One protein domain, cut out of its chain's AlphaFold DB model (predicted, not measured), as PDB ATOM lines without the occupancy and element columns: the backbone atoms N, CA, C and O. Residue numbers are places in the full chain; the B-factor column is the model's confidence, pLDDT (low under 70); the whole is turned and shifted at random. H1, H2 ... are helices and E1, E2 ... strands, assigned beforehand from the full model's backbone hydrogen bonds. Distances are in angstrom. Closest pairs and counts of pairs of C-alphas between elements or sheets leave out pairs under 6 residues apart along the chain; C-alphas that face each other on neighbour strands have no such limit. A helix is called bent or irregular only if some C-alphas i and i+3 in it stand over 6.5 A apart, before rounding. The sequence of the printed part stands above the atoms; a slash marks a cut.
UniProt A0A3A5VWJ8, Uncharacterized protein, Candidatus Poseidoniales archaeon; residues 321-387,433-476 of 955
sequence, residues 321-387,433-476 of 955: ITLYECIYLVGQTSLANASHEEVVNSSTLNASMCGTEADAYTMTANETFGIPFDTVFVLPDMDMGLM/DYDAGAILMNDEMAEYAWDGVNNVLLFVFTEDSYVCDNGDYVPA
ATOM      1  N   ILE A 321      35.218   8.119 -35.193       62.72
ATOM      2  CA  ILE A 321      34.057   7.296 -35.540       62.72
ATOM      3  C   ILE A 321      33.679   6.375 -34.385       62.72
ATOM      4  O   ILE A 321      34.506   5.670 -33.817       62.72
ATOM      5  N   THR A 322      32.387   6.322 -34.080       67.81
ATOM      6  CA  THR A 322      31.862   5.358 -33.118       67.81
ATOM      7  C   THR A 322      31.823   3.966 -33.754       67.81
ATOM      8  O   THR A 322      31.065   3.721 -34.704       67.81
ATOM      9  N   LEU A 323      32.620   3.033 -33.239       66.94
ATOM     10  CA  LEU A 323      32.671   1.642 -33.685       66.94
ATOM     11  C   LEU A 323      31.936   0.719 -32.714       66.94
ATOM     12  O   LEU A 323      31.886   0.924 -31.505       66.94
ATOM     13  N   TYR A 324      31.387  -0.366 -33.255       69.75
ATOM     14  CA  TYR A 324      30.938  -1.487 -32.437       69.75
ATOM     15  C   TYR A 324      32.142  -2.302 -31.923       69.75
ATOM     16  O   TYR A 324      32.762  -3.038 -32.696       69.75
ATOM     17  N   GLU A 325      32.431  -2.248 -30.624       78.88
ATOM     18  CA  GLU A 325      33.429  -3.088 -29.938       78.88
ATOM     19  C   GLU A 325      32.752  -4.314 -29.293       78.88
ATOM     20  O   GLU A 325      31.531  -4.340 -29.099       78.88
ATOM     21  N   CYS A 326      33.493  -5.406 -29.067       81.00
ATOM     22  CA  CYS A 326      32.889  -6.735 -28.902       81.00
ATOM     23  C   CYS A 326      33.573  -7.632 -27.868       81.00
ATOM     24  O   CYS A 326      34.445  -8.448 -28.189       81.00
ATOM     25  N   ILE A 327      33.036  -7.638 -26.649       82.81
ATOM     26  CA  ILE A 327      33.543  -8.489 -25.571       82.81
ATOM     27  C   ILE A 327      32.763  -9.804 -25.467       82.81
ATOM     28  O   ILE A 327      31.544  -9.851 -25.268       82.81
ATOM     29  N   TYR A 328      33.501 -10.914 -25.508       82.56
ATOM     30  CA  TYR A 328      32.994 -12.234 -25.148       82.56
ATOM     31  C   TYR A 328      33.154 -12.494 -23.648       82.56
ATOM     32  O   TYR A 328      34.257 -12.476 -23.113       82.56
ATOM     33  N   LEU A 329      32.059 -12.844 -22.973       83.00
ATOM     34  CA  LEU A 329      32.071 -13.293 -21.587       83.00
ATOM     35  C   LEU A 329      31.636 -14.751 -21.506       83.00
ATOM     36  O   LEU A 329      30.575 -15.153 -22.001       83.00
ATOM     37  N   VAL A 330      32.430 -15.562 -20.814       81.62
ATOM     38  CA  VAL A 330      32.130 -16.981 -20.623       81.62
ATOM     39  C   VAL A 330      31.513 -17.185 -19.250       81.62
ATOM     40  O   VAL A 330      32.069 -16.798 -18.223       81.62
ATOM     41  N   GLY A 331      30.358 -17.845 -19.208       81.88
ATOM     42  CA  GLY A 331      29.725 -18.200 -17.949       81.88
ATOM     43  C   GLY A 331      30.623 -19.122 -17.120       81.88
ATOM     44  O   GLY A 331      31.056 -20.170 -17.604       81.88
ATOM     45  N   GLN A 332      30.847 -18.784 -15.848       76.88
ATOM     46  CA  GLN A 332      31.822 -19.421 -14.941       76.88
ATOM     47  C   GLN A 332      31.723 -20.963 -14.891       76.88
ATOM     48  O   GLN A 332      32.708 -21.670 -14.684       76.88
ATOM     49  N   THR A 333      30.527 -21.516 -15.120       76.62
ATOM     50  CA  THR A 333      30.284 -22.969 -15.148       76.62
ATOM     51  C   THR A 333      30.905 -23.696 -16.352       76.62
ATOM     52  O   THR A 333      31.172 -24.896 -16.242       76.62
ATOM     53  N   SER A 334      31.175 -22.999 -17.462       76.38
ATOM     54  CA  SER A 334      31.844 -23.542 -18.657       76.38
ATOM     55  C   SER A 334      33.374 -23.566 -18.520       76.38
ATOM     56  O   SER A 334      34.007 -24.514 -18.987       76.38
ATOM     57  N   LEU A 335      33.965 -22.613 -17.786       71.62
ATOM     58  CA  LEU A 335      35.420 -22.502 -17.546       71.62
ATOM     59  C   LEU A 335      36.004 -23.631 -16.671       71.62
ATOM     60  O   LEU A 335      37.213 -23.791 -16.548       71.62
ATOM     61  N   ALA A 336      35.162 -24.475 -16.070       66.38
ATOM     62  CA  ALA A 336      35.596 -25.497 -15.115       66.38
ATOM     63  C   ALA A 336      36.474 -26.631 -15.701       66.38
ATOM     64  O   ALA A 336      37.017 -27.427 -14.929       66.38
ATOM     65  N   ASN A 337      36.564 -26.786 -17.032       61.03
ATOM     66  CA  ASN A 337      37.377 -27.828 -17.695       61.03
ATOM     67  C   ASN A 337      38.003 -27.402 -19.046       61.03
ATOM     68  O   ASN A 337      38.533 -28.271 -19.740       61.03
ATOM     69  N   ALA A 338      37.908 -26.129 -19.431       68.69
ATOM     70  CA  ALA A 338      38.367 -25.578 -20.710       68.69
ATOM     71  C   ALA A 338      38.820 -24.125 -20.498       68.69
ATOM     72  O   ALA A 338      38.352 -23.492 -19.548       68.69
ATOM     73  N   SER A 339      39.716 -23.599 -21.339       77.44
ATOM     74  CA  SER A 339      40.069 -22.169 -21.289       77.44
ATOM     75  C   SER A 339      38.919 -21.284 -21.788       77.44
ATOM     76  O   SER A 339      38.016 -21.766 -22.475       77.44
ATOM     77  N   HIS A 340      38.965 -19.985 -21.471       80.94
ATOM     78  CA  HIS A 340      38.024 -18.991 -22.006       80.94
ATOM     79  C   HIS A 340      37.970 -19.082 -23.545       80.94
ATOM     80  O   HIS A 340      36.912 -19.335 -24.124       80.94
ATOM     81  N   GLU A 341      39.137 -19.027 -24.189       80.25
ATOM     82  CA  GLU A 341      39.319 -19.140 -25.639       80.25
ATOM     83  C   GLU A 341      38.767 -20.458 -26.237       80.25
ATOM     84  O   GLU A 341      38.149 -20.446 -27.304       80.25
ATOM     85  N   GLU A 342      38.925 -21.606 -25.558       81.19
ATOM     86  CA  GLU A 342      38.355 -22.891 -26.006       81.19
ATOM     87  C   GLU A 342      36.817 -22.885 -25.994       81.19
ATOM     88  O   GLU A 342      36.193 -23.544 -26.833       81.19
ATOM     89  N   VAL A 343      36.194 -22.162 -25.055       80.56
ATOM     90  CA  VAL A 343      34.731 -22.059 -24.963       80.56
ATOM     91  C   VAL A 343      34.192 -21.052 -25.983       80.56
ATOM     92  O   VAL A 343      33.239 -21.386 -26.692       80.56
ATOM     93  N   VAL A 344      34.817 -19.880 -26.142       81.62
ATOM     94  CA  VAL A 344      34.416 -18.867 -27.142       81.62
ATOM     95  C   VAL A 344      34.475 -19.432 -28.565       81.62
ATOM     96  O   VAL A 344      33.476 -19.372 -29.284       81.62
ATOM     97  N   ASN A 345      35.566 -20.123 -28.925       81.12
ATOM     98  CA  ASN A 345      35.721 -20.814 -30.217       81.12
ATOM     99  C   ASN A 345      34.702 -21.949 -30.464       81.12
ATOM    100  O   ASN A 345      34.614 -22.478 -31.576       81.12
ATOM    101  N   SER A 346      33.950 -22.368 -29.441       76.88
ATOM    102  CA  SER A 346      32.882 -23.371 -29.563       76.88
ATOM    103  C   SER A 346      31.482 -22.766 -29.744       76.88
ATOM    104  O   SER A 346      30.535 -23.503 -30.048       76.88
ATOM    105  N   SER A 347      31.353 -21.444 -29.577       80.06
ATOM    106  CA  SER A 347      30.102 -20.701 -29.734       80.06
ATOM    107  C   SER A 347      29.677 -20.547 -31.201       80.06
ATOM    108  O   SER A 347      30.449 -20.788 -32.131       80.06
ATOM    109  N   THR A 348      28.420 -20.159 -31.424       78.31
ATOM    110  CA  THR A 348      27.923 -19.764 -32.758       78.31
ATOM    111  C   THR A 348      27.499 -18.296 -32.827       78.31
ATOM    112  O   THR A 348      26.625 -17.954 -33.624       78.31
ATOM    113  N   LEU A 349      28.049 -17.455 -31.951       82.00
ATOM    114  CA  LEU A 349      27.760 -16.022 -31.910       82.00
ATOM    115  C   LEU A 349      28.459 -15.302 -33.066       82.00
ATOM    116  O   LEU A 349      29.542 -15.702 -33.492       82.00
ATOM    117  N   ASN A 350      27.807 -14.275 -33.605       71.75
ATOM    118  CA  ASN A 350      28.249 -13.594 -34.813       71.75
ATOM    119  C   ASN A 350      28.862 -12.231 -34.484       71.75
ATOM    120  O   ASN A 350      28.139 -11.247 -34.408       71.75
ATOM    121  N   ALA A 351      30.187 -12.190 -34.376       72.94
ATOM    122  CA  ALA A 351      30.988 -10.977 -34.219       72.94
ATOM    123  C   ALA A 351      31.263 -10.252 -35.560       72.94
ATOM    124  O   ALA A 351      32.320  -9.674 -35.757       72.94
ATOM    125  N   SER A 352      30.349 -10.314 -36.540       70.88
ATOM    126  CA  SER A 352      30.577  -9.678 -37.855       70.88
ATOM    127  C   SER A 352      30.236  -8.186 -37.908       70.88
ATOM    128  O   SER A 352      30.222  -7.636 -39.004       70.88
ATOM    129  N   MET A 353      29.833  -7.599 -36.780       67.19
ATOM    130  CA  MET A 353      29.599  -6.159 -36.616       67.19
ATOM    131  C   MET A 353      30.742  -5.488 -35.846       67.19
ATOM    132  O   MET A 353      30.804  -4.272 -35.810       67.19
ATOM    133  N   CYS A 354      31.648  -6.267 -35.257       73.94
ATOM    134  CA  CYS A 354      32.757  -5.742 -34.471       73.94
ATOM    135  C   CYS A 354      33.758  -5.028 -35.389       73.94
ATOM    136  O   CYS A 354      34.108  -5.594 -36.431       73.94
ATOM    137  N   GLY A 355      34.192  -3.821 -35.024       60.38
ATOM    138  CA  GLY A 355      34.998  -2.957 -35.893       60.38
ATOM    139  C   GLY A 355      34.238  -2.496 -37.143       60.38
ATOM    140  O   GLY A 355      34.804  -2.443 -38.233       60.38
ATOM    141  N   THR A 356      32.928  -2.248 -37.023       71.25
ATOM    142  CA  THR A 356      32.134  -1.566 -38.059       71.25
ATOM    143  C   THR A 356      31.385  -0.389 -37.444       71.25
ATOM    144  O   THR A 356      31.012  -0.469 -36.274       71.25
ATOM    145  N   GLU A 357      31.187   0.673 -38.232       69.12
ATOM    146  CA  GLU A 357      30.480   1.902 -37.835       69.12
ATOM    147  C   GLU A 357      29.154   1.598 -37.119       69.12
ATOM    148  O   GLU A 357      28.345   0.784 -37.586       69.12
ATOM    149  N   ALA A 358      28.939   2.260 -35.984       66.69
ATOM    150  CA  ALA A 358      27.765   2.072 -35.152       66.69
ATOM    151  C   ALA A 358      26.516   2.746 -35.753       66.69
ATOM    152  O   ALA A 358      26.456   3.959 -35.949       66.69
ATOM    153  N   ASP A 359      25.467   1.956 -35.990       64.06
ATOM    154  CA  ASP A 359      24.133   2.457 -36.332       64.06
ATOM    155  C   ASP A 359      23.324   2.676 -35.037       64.06
ATOM    156  O   ASP A 359      23.329   1.839 -34.133       64.06
ATOM    157  N   ALA A 360      22.540   3.754 -34.952       55.31
ATOM    158  CA  ALA A 360      21.739   4.051 -33.758       55.31
ATOM    159  C   ALA A 360      20.690   2.954 -33.442       55.31
ATOM    160  O   ALA A 360      19.608   2.895 -34.051       55.31
ATOM    161  N   TYR A 361      20.970   2.105 -32.446       64.44
ATOM    162  CA  TYR A 361      20.063   1.030 -32.036       64.44
ATOM    163  C   TYR A 361      18.742   1.584 -31.489       64.44
ATOM    164  O   TYR A 361      18.700   2.386 -30.560       64.44
ATOM    165  N   THR A 362      17.616   1.129 -32.041       65.25
ATOM    166  CA  THR A 362      16.289   1.586 -31.605       65.25
ATOM    167  C   THR A 362      15.604   0.526 -30.746       65.25
ATOM    168  O   THR A 362      15.000  -0.403 -31.287       65.25
ATOM    169  N   MET A 363      15.643   0.696 -29.418       66.56
ATOM    170  CA  MET A 363      15.065  -0.262 -28.468       66.56
ATOM    171  C   MET A 363      13.597  -0.613 -28.740       66.56
ATOM    172  O   MET A 363      12.719   0.237 -28.947       66.56
ATOM    173  N   THR A 364      13.308  -1.910 -28.676       66.75
ATOM    174  CA  THR A 364      11.996  -2.470 -28.985       66.75
ATOM    175  C   THR A 364      11.177  -2.649 -27.709       66.75
ATOM    176  O   THR A 364      11.266  -3.651 -27.005       66.75
ATOM    177  N   ALA A 365      10.316  -1.674 -27.411       56.72
ATOM    178  CA  ALA A 365       9.537  -1.684 -26.176       56.72
ATOM    179  C   ALA A 365       8.758  -3.000 -25.945       56.72
ATOM    180  O   ALA A 365       7.961  -3.428 -26.791       56.72
ATOM    181  N   ASN A 366       8.868  -3.532 -24.718       53.69
ATOM    182  CA  ASN A 366       8.063  -4.634 -24.168       53.69
ATOM    183  C   ASN A 366       8.439  -6.051 -24.675       53.69
ATOM    184  O   ASN A 366       7.565  -6.925 -24.762       53.69
ATOM    185  N   GLU A 367       9.722  -6.290 -24.977       64.25
ATOM    186  CA  GLU A 367      10.276  -7.638 -25.187       64.25
ATOM    187  C   GLU A 367      10.729  -8.309 -23.867       64.25
ATOM    188  O   GLU A 367      10.245  -7.977 -22.784       64.25
ATOM    189  N   THR A 368      11.539  -9.371 -23.938       68.06
ATOM    190  CA  THR A 368      11.901 -10.209 -22.778       68.06
ATOM    191  C   THR A 368      13.414 -10.255 -22.629       68.06
ATOM    192  O   THR A 368      14.068 -10.671 -23.578       68.06
ATOM    193  N   PHE A 369      13.932  -9.920 -21.442       74.75
ATOM    194  CA  PHE A 369      15.368  -9.957 -21.148       74.75
ATOM    195  C   PHE A 369      15.991 -11.299 -21.562       74.75
ATOM    196  O   PHE A 369      15.547 -12.361 -21.107       74.75
ATOM    197  N   GLY A 370      16.968 -11.244 -22.465       70.94
ATOM    198  CA  GLY A 370      17.568 -12.405 -23.121       70.94
ATOM    199  C   GLY A 370      18.713 -13.052 -22.342       70.94
ATOM    200  O   GLY A 370      19.002 -14.228 -22.568       70.94
ATOM    201  N   ILE A 371      19.331 -12.325 -21.405       80.31
ATOM    202  CA  ILE A 371      20.451 -12.809 -20.583       80.31
ATOM    203  C   ILE A 371      19.910 -13.595 -19.368       80.31
ATOM    204  O   ILE A 371      18.949 -13.165 -18.721       80.31
ATOM    205  N   PRO A 372      20.480 -14.764 -19.014       79.81
ATOM    206  CA  PRO A 372      20.038 -15.524 -17.849       79.81
ATOM    207  C   PRO A 372      20.429 -14.845 -16.526       79.81
ATOM    208  O   PRO A 372      21.609 -14.674 -16.223       79.81
ATOM    209  N   PHE A 373      19.433 -14.561 -15.684       82.38
ATOM    210  CA  PHE A 373      19.657 -14.112 -14.306       82.38
ATOM    211  C   PHE A 373      20.425 -15.142 -13.459       82.38
ATOM    212  O   PHE A 373      20.410 -16.345 -13.745       82.38
ATOM    213  N   ASP A 374      21.069 -14.658 -12.395       77.19
ATOM    214  CA  ASP A 374      21.854 -15.425 -11.416       77.19
ATOM    215  C   ASP A 374      23.021 -16.234 -12.037       77.19
ATOM    216  O   ASP A 374      23.521 -17.194 -11.441       77.19
ATOM    217  N   THR A 375      23.463 -15.861 -13.244       77.00
ATOM    218  CA  THR A 375      24.611 -16.460 -13.939       77.00
ATOM    219  C   THR A 375      25.803 -15.511 -13.861       77.00
ATOM    220  O   THR A 375      25.695 -14.367 -14.286       77.00
ATOM    221  N   VAL A 376      26.932 -15.992 -13.327       77.06
ATOM    222  CA  VAL A 376      28.213 -15.269 -13.369       77.06
ATOM    223  C   VAL A 376      28.826 -15.441 -14.753       77.06
ATOM    224  O   VAL A 376      29.123 -16.573 -15.155       77.06
ATOM    225  N   PHE A 377      29.040 -14.330 -15.443       78.69
ATOM    226  CA  PHE A 377      29.832 -14.218 -16.661       78.69
ATOM    227  C   PHE A 377      31.200 -13.629 -16.305       78.69
ATOM    228  O   PHE A 377      31.279 -12.739 -15.463       78.69
ATOM    229  N   VAL A 378      32.274 -14.170 -16.880       75.88
ATOM    230  CA  VAL A 378      33.659 -13.790 -16.558       75.88
ATOM    231  C   VAL A 378      34.322 -13.227 -17.810       75.88
ATOM    232  O   VAL A 378      34.167 -13.802 -18.895       75.88
ATOM    233  N   LEU A 379      35.028 -12.113 -17.636       70.94
ATOM    234  CA  LEU A 379      35.779 -11.414 -18.677       70.94
ATOM    235  C   LEU A 379      37.046 -12.204 -19.082       70.94
ATOM    236  O   LEU A 379      37.462 -13.121 -18.362       70.94
ATOM    237  N   PRO A 380      37.630 -11.942 -20.262       62.19
ATOM    238  CA  PRO A 380      38.987 -12.374 -20.570       62.19
ATOM    239  C   PRO A 380      39.990 -11.535 -19.765       62.19
ATOM    240  O   PRO A 380      39.796 -10.337 -19.608       62.19
ATOM    241  N   ASP A 381      41.026 -12.199 -19.244       54.75
ATOM    242  CA  ASP A 381      42.258 -11.667 -18.626       54.75
ATOM    243  C   ASP A 381      42.160 -10.657 -17.455       54.75
ATOM    244  O   ASP A 381      43.129 -10.503 -16.713       54.75
ATOM    245  N   MET A 382      40.985 -10.091 -17.178       53.84
ATOM    246  CA  MET A 382      40.670  -9.341 -15.963       53.84
ATOM    247  C   MET A 382      40.103 -10.253 -14.870       53.84
ATOM    248  O   MET A 382      39.230 -11.091 -15.118       53.84
ATOM    249  N   ASP A 383      40.522 -10.027 -13.624       65.69
ATOM    250  CA  ASP A 383      39.959 -10.665 -12.426       65.69
ATOM    251  C   ASP A 383      38.587 -10.057 -12.064       65.69
ATOM    252  O   ASP A 383      38.359  -9.563 -10.963       65.69
ATOM    253  N   MET A 384      37.644 -10.076 -13.010       66.38
ATOM    254  CA  MET A 384      36.340  -9.416 -12.906       66.38
ATOM    255  C   MET A 384      35.208 -10.274 -13.485       66.38
ATOM    256  O   MET A 384      35.378 -11.063 -14.421       66.38
ATOM    257  N   GLY A 385      34.015 -10.133 -12.907       71.81
ATOM    258  CA  GLY A 385      32.826 -10.867 -13.326       71.81
ATOM    259  C   GLY A 385      31.533 -10.075 -13.171       71.81
ATOM    260  O   GLY A 385      31.359  -9.294 -12.238       71.81
ATOM    261  N   LEU A 386      30.597 -10.347 -14.076       80.12
ATOM    262  CA  LEU A 386      29.303  -9.687 -14.187       80.12
ATOM    263  C   LEU A 386      28.170 -10.670 -13.850       80.12
ATOM    264  O   LEU A 386      28.182 -11.828 -14.281       80.12
ATOM    265  N   MET A 387      27.162 -10.220 -13.100       80.69
ATOM    266  CA  MET A 387      25.925 -10.975 -12.861       80.69
ATOM    267  C   MET A 387      24.701 -10.074 -13.005       80.69
ATOM    268  O   MET A 387      24.643  -9.005 -12.406       80.69
ATOM    269  N   ASP A 433      16.557   0.303 -19.091       79.19
ATOM    270  CA  ASP A 433      15.645  -0.381 -20.020       79.19
ATOM    271  C   ASP A 433      16.333  -1.592 -20.687       79.19
ATOM    272  O   ASP A 433      17.551  -1.768 -20.610       79.19
ATOM    273  N   TYR A 434      15.554  -2.483 -21.302       82.06
ATOM    274  CA  TYR A 434      16.075  -3.640 -22.032       82.06
ATOM    275  C   TYR A 434      15.067  -4.239 -23.021       82.06
ATOM    276  O   TYR A 434      13.853  -4.266 -22.788       82.06
ATOM    277  N   ASP A 435      15.583  -4.878 -24.068       81.19
ATOM    278  CA  ASP A 435      14.815  -5.777 -24.927       81.19
ATOM    279  C   ASP A 435      15.497  -7.158 -25.072       81.19
ATOM    280  O   ASP A 435      16.179  -7.621 -24.149       81.19
ATOM    281  N   ALA A 436      15.217  -7.900 -26.149       75.44
ATOM    282  CA  ALA A 436      15.787  -9.229 -26.376       75.44
ATOM    283  C   ALA A 436      17.192  -9.218 -27.015       75.44
ATOM    284  O   ALA A 436      17.766 -10.300 -27.181       75.44
ATOM    285  N   GLY A 437      17.707  -8.044 -27.395       74.56
ATOM    286  CA  GLY A 437      19.000  -7.858 -28.055       74.56
ATOM    287  C   GLY A 437      19.804  -6.644 -27.585       74.56
ATOM    288  O   GLY A 437      20.967  -6.573 -27.952       74.56
ATOM    289  N   ALA A 438      19.252  -5.740 -26.770       80.50
ATOM    290  CA  ALA A 438      20.004  -4.651 -26.143       80.50
ATOM    291  C   ALA A 438      19.592  -4.376 -24.688       80.50
ATOM    292  O   ALA A 438      18.517  -4.778 -24.220       80.50
ATOM    293  N   ILE A 439      20.476  -3.691 -23.969       82.38
ATOM    294  CA  ILE A 439      20.350  -3.287 -22.570       82.38
ATOM    295  C   ILE A 439      20.858  -1.845 -22.410       82.38
ATOM    296  O   ILE A 439      21.860  -1.484 -23.016       82.38
ATOM    297  N   LEU A 440      20.152  -1.033 -21.622       78.25
ATOM    298  CA  LEU A 440      20.519   0.341 -21.268       78.25
ATOM    299  C   LEU A 440      20.952   0.353 -19.795       78.25
ATOM    300  O   LEU A 440      20.216  -0.149 -18.936       78.25
ATOM    301  N   MET A 441      22.144   0.871 -19.512       75.25
ATOM    302  CA  MET A 441      22.760   0.899 -18.183       75.25
ATOM    303  C   MET A 441      23.484   2.235 -17.997       75.25
ATOM    304  O   MET A 441      24.413   2.507 -18.739       75.25
ATOM    305  N   ASN A 442      23.086   3.049 -17.010       68.56
ATOM    306  CA  ASN A 442      23.699   4.364 -16.747       68.56
ATOM    307  C   ASN A 442      23.725   5.279 -17.996       68.56
ATOM    308  O   ASN A 442      24.732   5.910 -18.285       68.56
ATOM    309  N   ASP A 443      22.618   5.317 -18.741       68.56
ATOM    310  CA  ASP A 443      22.451   6.038 -20.017       68.56
ATOM    311  C   ASP A 443      23.288   5.524 -21.224       68.56
ATOM    312  O   ASP A 443      23.015   5.921 -22.357       68.56
ATOM    313  N   GLU A 444      24.167   4.531 -21.041       71.62
ATOM    314  CA  GLU A 444      24.874   3.811 -22.119       71.62
ATOM    315  C   GLU A 444      24.074   2.599 -22.639       71.62
ATOM    316  O   GLU A 444      23.459   1.852 -21.867       71.62
ATOM    317  N   MET A 445      24.092   2.350 -23.957       73.56
ATOM    318  CA  MET A 445      23.452   1.174 -24.568       73.56
ATOM    319  C   MET A 445      24.466   0.130 -25.036       73.56
ATOM    320  O   MET A 445      25.308   0.403 -25.882       73.56
ATOM    321  N   ALA A 446      24.277  -1.114 -24.592       78.00
ATOM    322  CA  ALA A 446      24.980  -2.277 -25.119       78.00
ATOM    323  C   ALA A 446      24.003  -3.226 -25.832       78.00
ATOM    324  O   ALA A 446      23.027  -3.713 -25.251       78.00
ATOM    325  N   GLU A 447      24.279  -3.550 -27.091       83.25
ATOM    326  CA  GLU A 447      23.701  -4.709 -27.764       83.25
ATOM    327  C   GLU A 447      24.308  -6.008 -27.197       83.25
ATOM    328  O   GLU A 447      25.411  -6.038 -26.650       83.25
ATOM    329  N   TYR A 448      23.586  -7.127 -27.275       83.00
ATOM    330  CA  TYR A 448      24.089  -8.415 -26.807       83.00
ATOM    331  C   TYR A 448      23.498  -9.620 -27.543       83.00
ATOM    332  O   TYR A 448      22.337  -9.661 -27.955       83.00
ATOM    333  N   ALA A 449      24.290 -10.689 -27.617       82.81
ATOM    334  CA  ALA A 449      23.869 -11.985 -28.130       82.81
ATOM    335  C   ALA A 449      24.321 -13.121 -27.198       82.81
ATOM    336  O   ALA A 449      25.493 -13.242 -26.857       82.81
ATOM    337  N   TRP A 450      23.395 -14.000 -26.801       85.19
ATOM    338  CA  TRP A 450      23.674 -15.091 -25.856       85.19
ATOM    339  C   TRP A 450      23.541 -16.487 -26.484       85.19
ATOM    340  O   TRP A 450      22.473 -16.891 -26.953       85.19
ATOM    341  N   ASP A 451      24.620 -17.271 -26.428       85.44
ATOM    342  CA  ASP A 451      24.641 -18.692 -26.771       85.44
ATOM    343  C   ASP A 451      24.451 -19.532 -25.504       85.44
ATOM    344  O   ASP A 451      25.400 -19.992 -24.863       85.44
ATOM    345  N   GLY A 452      23.188 -19.794 -25.172       79.56
ATOM    346  CA  GLY A 452      22.812 -20.649 -24.046       79.56
ATOM    347  C   GLY A 452      23.137 -22.143 -24.187       79.56
ATOM    348  O   GLY A 452      22.763 -22.918 -23.304       79.56
ATOM    349  N   VAL A 453      23.789 -22.592 -25.269       81.94
ATOM    350  CA  VAL A 453      24.307 -23.969 -25.392       81.94
ATOM    351  C   VAL A 453      25.729 -24.063 -24.849       81.94
ATOM    352  O   VAL A 453      26.025 -25.007 -24.114       81.94
ATOM    353  N   ASN A 454      26.578 -23.091 -25.183       81.00
ATOM    354  CA  ASN A 454      27.969 -23.016 -24.720       81.00
ATOM    355  C   ASN A 454      28.143 -22.116 -23.476       81.00
ATOM    356  O   ASN A 454      29.172 -22.165 -22.802       81.00
ATOM    357  N   ASN A 455      27.090 -21.371 -23.126       84.94
ATOM    358  CA  ASN A 455      27.035 -20.359 -22.073       84.94
ATOM    359  C   ASN A 455      28.046 -19.224 -22.296       84.94
ATOM    360  O   ASN A 455      28.789 -18.853 -21.387       84.94
ATOM    361  N   VAL A 456      28.064 -18.711 -23.526       83.88
ATOM    362  CA  VAL A 456      28.831 -17.527 -23.929       83.88
ATOM    363  C   VAL A 456      27.854 -16.380 -24.145       83.88
ATOM    364  O   VAL A 456      26.801 -16.571 -24.756       83.88
ATOM    365  N   LEU A 457      28.193 -15.215 -23.619       84.25
ATOM    366  CA  LEU A 457      27.551 -13.940 -23.894       84.25
ATOM    367  C   LEU A 457      28.524 -13.121 -24.746       84.25
ATOM    368  O   LEU A 457      29.720 -13.133 -24.478       84.25
ATOM    369  N   LEU A 458      28.024 -12.468 -25.782       83.62
ATOM    370  CA  LEU A 458      28.730 -11.432 -26.526       83.62
ATOM    371  C   LEU A 458      28.023 -10.123 -26.183       83.62
ATOM    372  O   LEU A 458      26.821 -10.035 -26.444       83.62
ATOM    373  N   PHE A 459      28.730  -9.172 -25.579       83.31
ATOM    374  CA  PHE A 459      28.321  -7.772 -25.612       83.31
ATOM    375  C   PHE A 459      28.873  -7.131 -26.875       83.31
ATOM    376  O   PHE A 459      29.940  -7.513 -27.352       83.31
ATOM    377  N   VAL A 460      28.101  -6.200 -27.414       79.50
ATOM    378  CA  VAL A 460      28.476  -5.323 -28.509       79.50
ATOM    379  C   VAL A 460      28.093  -3.923 -28.053       79.50
ATOM    380  O   VAL A 460      26.909  -3.635 -27.897       79.50
ATOM    381  N   PHE A 461      29.072  -3.095 -27.746       74.50
ATOM    382  CA  PHE A 461      28.870  -1.728 -27.272       74.50
ATOM    383  C   PHE A 461      29.539  -0.772 -28.249       74.50
ATOM    384  O   PHE A 461      30.170  -1.201 -29.214       74.50
ATOM    385  N   THR A 462      29.293   0.510 -28.057       68.56
ATOM    386  CA  THR A 462      29.820   1.575 -28.896       68.56
ATOM    387  C   THR A 462      30.953   2.255 -28.154       68.56
ATOM    388  O   THR A 462      30.696   2.817 -27.091       68.56
ATOM    389  N   GLU A 463      32.157   2.205 -28.707       67.06
ATOM    390  CA  GLU A 463      33.269   3.058 -28.284       67.06
ATOM    391  C   GLU A 463      33.621   3.998 -29.428       67.06
ATOM    392  O   GLU A 463      33.472   3.649 -30.604       67.06
ATOM    393  N   ASP A 464      34.059   5.198 -29.075       72.19
ATOM    394  CA  ASP A 464      34.619   6.119 -30.045       72.19
ATOM    395  C   ASP A 464      36.058   5.688 -30.352       72.19
ATOM    396  O   ASP A 464      36.810   5.233 -29.487       72.19
ATOM    397  N   SER A 465      36.413   5.730 -31.628       63.78
ATOM    398  CA  SER A 465      37.709   5.296 -32.138       63.78
ATOM    399  C   SER A 465      38.257   6.369 -33.063       63.78
ATOM    400  O   SER A 465      37.520   6.920 -33.890       63.78
ATOM    401  N   TYR A 466      39.545   6.652 -32.929       72.25
ATOM    402  CA  TYR A 466      40.256   7.503 -33.865       72.25
ATOM    403  C   TYR A 466      40.538   6.729 -35.164       72.25
ATOM    404  O   TYR A 466      40.763   5.512 -35.149       72.25
ATOM    405  N   VAL A 467      40.481   7.424 -36.300       71.56
ATOM    406  CA  VAL A 467      40.784   6.864 -37.623       71.56
ATOM    407  C   VAL A 467      42.183   7.310 -38.025       71.56
ATOM    408  O   VAL A 467      42.373   8.476 -38.351       71.56
ATOM    409  N   CYS A 468      43.134   6.374 -38.047       66.81
ATOM    410  CA  CYS A 468      44.486   6.645 -38.527       66.81
ATOM    411  C   CYS A 468      44.456   7.073 -40.008       66.81
ATOM    412  O   CYS A 468      43.619   6.580 -40.773       66.81
ATOM    413  N   ASP A 469      45.412   7.882 -40.469       63.94
ATOM    414  CA  ASP A 469      45.463   8.326 -41.875       63.94
ATOM    415  C   ASP A 469      45.675   7.160 -42.865       63.94
ATOM    416  O   ASP A 469      45.188   7.177 -44.004       63.94
ATOM    417  N   ASN A 470      46.328   6.078 -42.433       54.62
ATOM    418  CA  ASN A 470      46.426   4.824 -43.186       54.62
ATOM    419  C   ASN A 470      45.086   4.050 -43.311       54.62
ATOM    420  O   ASN A 470      44.980   3.144 -44.153       54.62
ATOM    421  N   GLY A 471      44.069   4.409 -42.517       63.88
ATOM    422  CA  GLY A 471      42.730   3.812 -42.473       63.88
ATOM    423  C   GLY A 471      42.523   2.652 -41.485       63.88
ATOM    424  O   GLY A 471      41.489   1.979 -41.577       63.88
ATOM    425  N   ASP A 472      43.480   2.377 -40.595       65.31
ATOM    426  CA  ASP A 472      43.299   1.549 -39.393       65.31
ATOM    427  C   ASP A 472      42.634   2.369 -38.254       65.31
ATOM    428  O   ASP A 472      42.312   3.547 -38.423       65.31
ATOM    429  N   TYR A 473      42.351   1.730 -37.112       69.31
ATOM    430  CA  TYR A 473      41.611   2.333 -35.995       69.31
ATOM    431  C   TYR A 473      42.274   2.031 -34.651       69.31
ATOM    432  O   TYR A 473      42.604   0.867 -34.390       69.31
ATOM    433  N   VAL A 474      42.357   3.045 -33.789       68.12
ATOM    434  CA  VAL A 474      42.756   2.942 -32.374       68.12
ATOM    435  C   VAL A 474      41.617   3.457 -31.470       68.12
ATOM    436  O   VAL A 474      40.736   4.177 -31.955       68.12
ATOM    437  N   PRO A 475      41.548   3.065 -30.183       69.00
ATOM    438  CA  PRO A 475      40.626   3.665 -29.215       69.00
ATOM    439  C   PRO A 475      40.785   5.190 -29.169       69.00
ATOM    440  O   PRO A 475      41.898   5.685 -29.286       69.00
ATOM    441  N   ALA A 476      39.700   5.947 -28.978       62.81
ATOM    442  CA  ALA A 476      39.801   7.412 -28.902       62.81
ATOM    443  C   ALA A 476      40.589   7.914 -27.674       62.81
ATOM    444  O   ALA A 476      41.103   9.022 -27.713       62.81
TER     445      ALA A 476
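What this domain is: This is residues 321 to 387 and 433 to 476 of the 955 residues of an uncharacterized protein of Candidatus Poseidoniales archaeon (UniProt A0A3A5VWJ8). One strongly twisted antiparallel sheet is built round the long, bent strand E7, with E1 and E2 end to end along one side of it, E6 and then E5 along the other, and E8 folded back beside its far part. The hairpin of E3 and E4 extends the sheet beyond E2, the short helix H1 sits over the sheet near E2 and the beginning of E7, and the long link of residues 345 to 375 runs from H1 toward E1, swings wide past E5 and returns to E3. The printed part has 111 residues with one named helix and eight named strands; along the chain E1 and E2 come first, then H1, then the strands E3 to E8, and the sheet is branched, its neighbour pairs E1 and E7, E2 and E3, E2 and E7, E3 and E4, E5 and E6, E6 and E7, and E7 and E8 each antiparallel. The class is mostly strand, though under half of the residues are in named elements. The whole is compact, with a radius of gyration of the C-alphas of 14.9 A, and spans 44 by 36 by 25 A.

How they stand to each other: E7, residues 456 to 467, has more than two neighbours and bends by 63 degrees at residue 464. On one side of it are E1, residues 321 to 325, and E2, residues 328 to 331. E1 is antiparallel to E7 at 159 degrees, with N 323 and O 463 2.8 A apart, within hydrogen-bond range. E1 runs on into E2 at 26 degrees across a break of 2 residues, and E2 is antiparallel to E7 at 157 degrees, with N 329 and O 457 2.8 A apart. On the other side of E7 is E6, residues 444 to 451, at 140 degrees, with N 449 and O 458 2.9 A apart. E8, residues 473 to 475, is on that same side beside residues 465 to 467, with N 466 and O 474 2.9 A apart. E5, residues 438 to 441, is an edge strand antiparallel to E6 at 137 degrees, with N 439 and O 446 2.9 A apart. E5, E6, E7 and E8 make a meander, each strand the antiparallel neighbour of the one before. E3, residues 376 to 378, is beside E2 on the side away from E7, at 138 degrees, with N 378 and O 330 3.0 A apart. E3 forms a hairpin with the edge strand E4, residues 384 to 387, at 148 degrees, with N 386 and O 377 2.8 A apart. H1, residues 340 to 344, is on the sheet at a height over the sheet of 8.9 A. It is over none of the strands, but only just: dropped onto the local plane, 2 of its 5 C-alphas fall on E2 and 2 on E7. The closest C-alphas of H1 and E2 are those of His 340 and Val 330, 6.4 A apart. In H1 every O i to N i+4 pair is within hydrogen-bond range. Among the pairs that are apart are E1 and E6, and E4 and E7.

Where its parts are: E1 begins at C-alpha 321, (34.057, 7.296, -35.540), and measures 11.8 A from first to last C-alpha; E2 measures 9.9 A. H1 measures 6.3 A, E3 6.5 A, E4 10.5 A and E5 10.1 A. E6 measures 23.0 A. E7, the longest strand with 12 residues, measures 30.4 A and begins at C-alpha 456, (28.831, -17.527, -23.929). E8 measures 7.0 A and ends at C-alpha 475, (40.626, 3.665, -29.215). Residues 433 to 434 pair antiparallel with residues 439 to 440 of E5.

The domain as a whole: The two C-alphas farthest apart are those of Asp 374 and Asp 469, at 45.3 A. Residues 388 to 432 are not printed, and C-alphas 387 and 433 are 16.4 A apart across this cut. Of the links that are printed whole, H1 to E3 is long, with 31 residues. The mean pLDDT of the printed part is 73.4, and 40 residues are under 70, among them residues 357 to 368 and 468 to 476.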